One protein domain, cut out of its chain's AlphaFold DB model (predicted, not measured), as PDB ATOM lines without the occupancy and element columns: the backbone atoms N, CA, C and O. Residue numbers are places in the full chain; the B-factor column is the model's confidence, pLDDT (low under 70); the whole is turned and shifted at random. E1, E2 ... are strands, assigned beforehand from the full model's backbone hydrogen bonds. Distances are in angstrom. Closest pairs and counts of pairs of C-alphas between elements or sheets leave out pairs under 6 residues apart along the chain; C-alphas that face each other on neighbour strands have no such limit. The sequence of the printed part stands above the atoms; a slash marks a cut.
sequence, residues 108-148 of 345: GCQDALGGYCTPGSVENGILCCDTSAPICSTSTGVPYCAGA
ATOM      1  N   GLY A 108     260.795  33.627 -51.407       60.78
ATOM      2  CA  GLY A 108     261.504  34.583 -52.241       60.78
ATOM      3  C   GLY A 108     262.097  33.937 -53.478       60.78
ATOM      4  O   GLY A 108     262.106  34.540 -54.545       60.78
ATOM      5  N   CYS A 109     262.649  32.730 -53.329       63.91
ATOM      6  CA  CYS A 109     263.682  32.310 -54.255       63.91
ATOM      7  C   CYS A 109     264.229  30.905 -54.024       63.91
ATOM      8  O   CYS A 109     264.077  30.330 -52.947       63.91
ATOM      9  N   GLN A 110     264.855  30.365 -55.064       76.44
ATOM     10  CA  GLN A 110     265.387  29.011 -55.106       76.44
ATOM     11  C   GLN A 110     266.782  29.029 -55.744       76.44
ATOM     12  O   GLN A 110     267.014  29.727 -56.735       76.44
ATOM     13  N   ASP A 111     267.712  28.273 -55.159       72.12
ATOM     14  CA  ASP A 111     269.096  28.221 -55.629       72.12
ATOM     15  C   ASP A 111     269.197  27.502 -56.983       72.12
ATOM     16  O   ASP A 111     268.578  26.455 -57.209       72.12
ATOM     17  N   ALA A 112     270.066  28.017 -57.860       67.31
ATOM     18  CA  ALA A 112     270.313  27.486 -59.207       67.31
ATOM     19  C   ALA A 112     270.714  25.997 -59.213       67.31
ATOM     20  O   ALA A 112     270.481  25.263 -60.174       67.31
ATOM     21  N   LEU A 113     271.354  25.548 -58.130       67.50
ATOM     22  CA  LEU A 113     271.999  24.239 -58.022       67.50
ATOM     23  C   LEU A 113     271.009  23.072 -57.914       67.50
ATOM     24  O   LEU A 113     271.402  21.926 -58.126       67.50
ATOM     25  N   GLY A 114     269.734  23.340 -57.614       68.50
ATOM     26  CA  GLY A 114     268.712  22.299 -57.503       68.50
ATOM     27  C   GLY A 114     268.204  21.764 -58.846       68.50
ATOM     28  O   GLY A 114     267.599  20.698 -58.874       68.50
ATOM     29  N   GLY A 115     268.416  22.485 -59.956       74.75
ATOM     30  CA  GLY A 115     267.887  22.113 -61.277       74.75
ATOM     31  C   GLY A 115     266.354  22.167 -61.398       74.75
ATOM     32  O   GLY A 115     265.808  21.731 -62.408       74.75
ATOM     33  N   TYR A 116     265.657  22.687 -60.385       75.62
ATOM     34  CA  TYR A 116     264.192  22.755 -60.334       75.62
ATOM     35  C   TYR A 116     263.608  24.033 -60.934       75.62
ATOM     36  O   TYR A 116     262.389  24.140 -61.046       75.62
ATOM     37  N   CYS A 117     264.452  24.974 -61.353       82.19
ATOM     38  CA  CYS A 117     263.993  26.172 -62.022       82.19
ATOM     39  C   CYS A 117     265.033  26.772 -62.965       82.19
ATOM     40  O   CYS A 117     266.226  26.467 -62.897       82.19
ATOM     41  N   THR A 118     264.546  27.603 -63.884       88.31
ATOM     42  CA  THR A 118     265.361  28.235 -64.919       88.31
ATOM     43  C   THR A 118     266.155  29.402 -64.312       88.31
ATOM     44  O   THR A 118     265.544  30.303 -63.740       88.31
ATOM     45  N   PRO A 119     267.497  29.428 -64.425       87.38
ATOM     46  CA  PRO A 119     268.324  30.554 -63.987       87.38
ATOM     47  C   PRO A 119     267.772  31.907 -64.460       87.38
ATOM     48  O   PRO A 119     267.509  32.089 -65.649       87.38
ATOM     49  N   GLY A 120     267.567  32.841 -63.530       81.12
ATOM     50  CA  GLY A 120     267.057  34.183 -63.812       81.12
ATOM     51  C   GLY A 120     265.542  34.285 -64.040       81.12
ATOM     52  O   GLY A 120     265.064  35.378 -64.347       81.12
ATOM     53  N   SER A 121     264.771  33.198 -63.906       86.44
ATOM     54  CA  SER A 121     263.309  33.251 -64.032       86.44
ATOM     55  C   SER A 121     262.614  33.548 -62.701       86.44
ATOM     56  O   SER A 121     263.142  33.295 -61.620       86.44
ATOM     57  N   VAL A 122     261.398  34.093 -62.783       81.25
ATOM     58  CA  VAL A 122     260.468  34.171 -61.651       81.25
ATOM     59  C   VAL A 122     259.284  33.269 -61.972       81.25
ATOM     60  O   VAL A 122     258.351  33.675 -62.664       81.25
ATOM     61  N   GLU A 123     259.328  32.022 -61.509       79.44
ATOM     62  CA  GLU A 123     258.236  31.063 -61.695       79.44
ATOM     63  C   GLU A 123     257.412  30.967 -60.411       79.44
ATOM     64  O   GLU A 123     257.937  30.711 -59.331       79.44
ATOM     65  N   ASN A 124     256.100  31.197 -60.509       80.50
ATOM     66  CA  ASN A 124     255.179  31.188 -59.362       80.50
ATOM     67  C   ASN A 124     255.572  32.153 -58.220       80.50
ATOM     68  O   ASN A 124     255.315  31.868 -57.053       80.50
ATOM     69  N   GLY A 125     256.204  33.285 -58.554       75.31
ATOM     70  CA  GLY A 125     256.663  34.271 -57.568       75.31
ATOM     71  C   GLY A 125     257.952  33.886 -56.836       75.31
ATOM     72  O   GLY A 125     258.307  34.544 -55.866       75.31
ATOM     73  N   ILE A 126     258.649  32.839 -57.286       81.31
ATOM     74  CA  ILE A 126     259.938  32.400 -56.745       81.31
ATOM     75  C   ILE A 126     261.035  32.853 -57.711       81.31
ATOM     76  O   ILE A 126     261.045  32.428 -58.865       81.31
ATOM     77  N   LEU A 127     261.942  33.719 -57.252       85.19
ATOM     78  CA  LEU A 127     263.111  34.162 -58.011       85.19
ATOM     79  C   LEU A 127     264.166  33.052 -58.057       85.19
ATOM     80  O   LEU A 127     264.696  32.627 -57.033       85.19
ATOM     81  N   CYS A 128     264.498  32.600 -59.254       91.25
ATOM     82  CA  CYS A 128     265.505  31.579 -59.451       91.25
ATOM     83  C   CYS A 128     266.852  32.187 -59.750       91.25
ATOM     84  O   CYS A 128     267.039  32.918 -60.726       91.25
ATOM     85  N   CYS A 129     267.797  31.880 -58.875       90.06
ATOM     86  CA  CYS A 129     269.104  32.476 -58.951       90.06
ATOM     87  C   CYS A 129     269.924  31.923 -60.106       90.06
ATOM     88  O   CYS A 129     269.789  30.767 -60.498       90.06
ATOM     89  N   ASP A 130     270.735  32.794 -60.704       88.69
ATOM     90  CA  ASP A 130     271.635  32.401 -61.775       88.69
ATOM     91  C   ASP A 130     272.830  31.635 -61.197       88.69
ATOM     92  O   ASP A 130     273.232  31.841 -60.054       88.69
ATOM     93  N   THR A 131     273.442  30.769 -61.999       83.69
ATOM     94  CA  THR A 131     274.733  30.139 -61.685       83.69
ATOM     95  C   THR A 131     275.840  31.133 -61.314       83.69
ATOM     96  O   THR A 131     276.726  30.794 -60.532       83.69
ATOM     97  N   SER A 132     275.782  32.359 -61.835       85.44
ATOM     98  CA  SER A 132     276.690  33.461 -61.494       85.44
ATOM     99  C   SER A 132     276.401  34.101 -60.127       85.44
ATOM    100  O   SER A 132     277.271  34.765 -59.567       85.44
ATOM    101  N   ALA A 133     275.214  33.870 -59.563       87.00
ATOM    102  CA  ALA A 133     274.776  34.397 -58.278       87.00
ATOM    103  C   ALA A 133     273.910  33.380 -57.527       87.00
ATOM    104  O   ALA A 133     272.731  33.637 -57.316       87.00
ATOM    105  N   PRO A 134     274.468  32.217 -57.136       81.75
ATOM    106  CA  PRO A 134     273.681  31.036 -56.789       81.75
ATOM    107  C   PRO A 134     272.953  31.142 -55.451       81.75
ATOM    108  O   PRO A 134     272.125  30.283 -55.173       81.75
ATOM    109  N   ILE A 135     273.281  32.145 -54.632       77.56
ATOM    110  CA  ILE A 135     272.699  32.336 -53.308       77.56
ATOM    111  C   ILE A 135     271.503  33.254 -53.437       77.56
ATOM    112  O   ILE A 135     271.668  34.415 -53.819       77.56
ATOM    113  N   CYS A 136     270.330  32.789 -53.030       80.38
ATOM    114  CA  CYS A 136     269.268  33.737 -52.767       80.38
ATOM    115  C   CYS A 136     269.346  34.359 -51.366       80.38
ATOM    116  O   CYS A 136     269.501  33.660 -50.366       80.38
ATOM    117  N   SER A 137     269.141  35.674 -51.295       79.12
ATOM    118  CA  SER A 137     268.883  36.403 -50.060       79.12
ATOM    119  C   SER A 137     267.542  37.138 -50.120       79.12
ATOM    120  O   SER A 137     267.165  37.710 -51.141       79.12
ATOM    121  N   THR A 138     266.829  37.153 -48.997       76.62
ATOM    122  CA  THR A 138     265.605  37.942 -48.774       76.62
ATOM    123  C   THR A 138     265.806  39.007 -47.697       76.62
ATOM    124  O   THR A 138     264.835  39.527 -47.149       76.62
ATOM    125  N   SER A 139     267.060  39.360 -47.386       68.88
ATOM    126  CA  SER A 139     267.418  40.214 -46.241       68.88
ATOM    127  C   SER A 139     266.751  41.597 -46.229       68.88
ATOM    128  O   SER A 139     266.674  42.223 -45.180       68.88
ATOM    129  N   THR A 140     266.279  42.088 -47.376       67.38
ATOM    130  CA  THR A 140     265.620  43.397 -47.535       67.38
ATOM    131  C   THR A 140     264.108  43.289 -47.764       67.38
ATOM    132  O   THR A 140     263.473  44.265 -48.156       67.38
ATOM    133  N   GLY A 141     263.518  42.102 -47.583       68.62
ATOM    134  CA  GLY A 141     262.112  41.832 -47.907       68.62
ATOM    135  C   GLY A 141     261.833  41.662 -49.407       68.62
ATOM    136  O   GLY A 141     260.757  41.201 -49.776       68.62
ATOM    137  N   VAL A 142     262.807  41.962 -50.273       74.94
ATOM    138  CA  VAL A 142     262.764  41.667 -51.710       74.94
ATOM    139  C   VAL A 142     263.779  40.560 -51.999       74.94
ATOM    140  O   VAL A 142     264.948  40.725 -51.648       74.94
ATOM    141  N   PRO A 143     263.382  39.431 -52.610       81.75
ATOM    142  CA  PRO A 143     264.333  38.401 -53.001       81.75
ATOM    143  C   PRO A 143     265.316  38.936 -54.042       81.75
ATOM    144  O   PRO A 143     264.910  39.526 -55.045       81.75
ATOM    145  N   TYR A 144     266.605  38.707 -53.816       86.19
ATOM    146  CA  TYR A 144     267.666  38.990 -54.776       86.19
ATOM    147  C   TYR A 144     268.715  37.877 -54.763       86.19
ATOM    148  O   TYR A 144     268.893  37.165 -53.775       86.19
ATOM    149  N   CYS A 145     269.424  37.736 -55.879       87.50
ATOM    150  CA  CYS A 145     270.462  36.730 -56.055       87.50
ATOM    151  C   CYS A 145     271.841  37.353 -55.852       87.50
ATOM    152  O   CYS A 145     272.182  38.346 -56.496       87.50
ATOM    153  N   ALA A 146     272.622  36.788 -54.934       85.44
ATOM    154  CA  ALA A 146     273.926  37.291 -54.539       85.44
ATOM    155  C   ALA A 146     275.063  36.529 -55.244       85.44
ATOM    156  O   ALA A 146     275.207  35.307 -55.148       85.44
ATOM    157  N   GLY A 147     275.885  37.305 -55.954       69.94
ATOM    158  CA  GLY A 147     277.024  36.904 -56.784       69.94
ATOM    159  C   GLY A 147     278.301  36.556 -56.030       69.94
ATOM    160  O   GLY A 147     279.329  37.135 -56.346       69.94
ATOM    161  N   ALA A 148     278.242  35.689 -55.018       54.25
ATOM    162  CA  ALA A 148     279.372  34.898 -54.506       54.25
ATOM    163  C   ALA A 148     278.916  34.126 -53.265       54.25
ATOM    164  O   ALA A 148     278.590  34.727 -52.243       54.25
TER     165      ALA A 148
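Overview. This is residues 108 to 148 of the 345 residues of an uncharacterized protein of Drechslerella stenobrocha 248 (UniProt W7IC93). Little regular structure here: a small flat fold of loops, with the hairpin E2 and E3 beside E1, which pairs briefly with two parts of the unnamed stretch 108 to 125. The printed part has 41 residues, no named helix and three named strands, E1, E2, E3; E2 and E3 make an antiparallel sheet. It is all strand, though strands hold only 9 residues, and compact: radius of gyration of the C-alphas 8.9 A, spans 25 by 25 by 13 A.

Arrangement. Look first at residues 109 to 110, parallel to residues 127 to 128 of E1, residues 126 to 128; residues 122 to 123 pair antiparallel with 126 to 127. E1 pairs with no named strand. Next, E2, residues 135 to 137, and E3, residues 144 to 146, form a hairpin, antiparallel at 136 degrees; N 146 and O 135, 2.8 A apart, are within hydrogen-bond range. The closest C-alphas of E1 and E3, Leu 127 and Tyr 144, are 7.4 A apart.

Along the chain. Find C-alpha 126 at (259.938, 32.400, -56.745); E1 runs 6.2 A. E2 and E3 each run 6.5 A, E3 ending at (273.926, 37.291, -54.539).

Size, cuts and confidence. The farthest C-alphas, Gly 115 and Thr 140, are 25.4 A apart. The printed part has no cut; both links are short. Confidence is under 70 at 108 to 109, 112 to 114, 139 to 141 and 147 to 148.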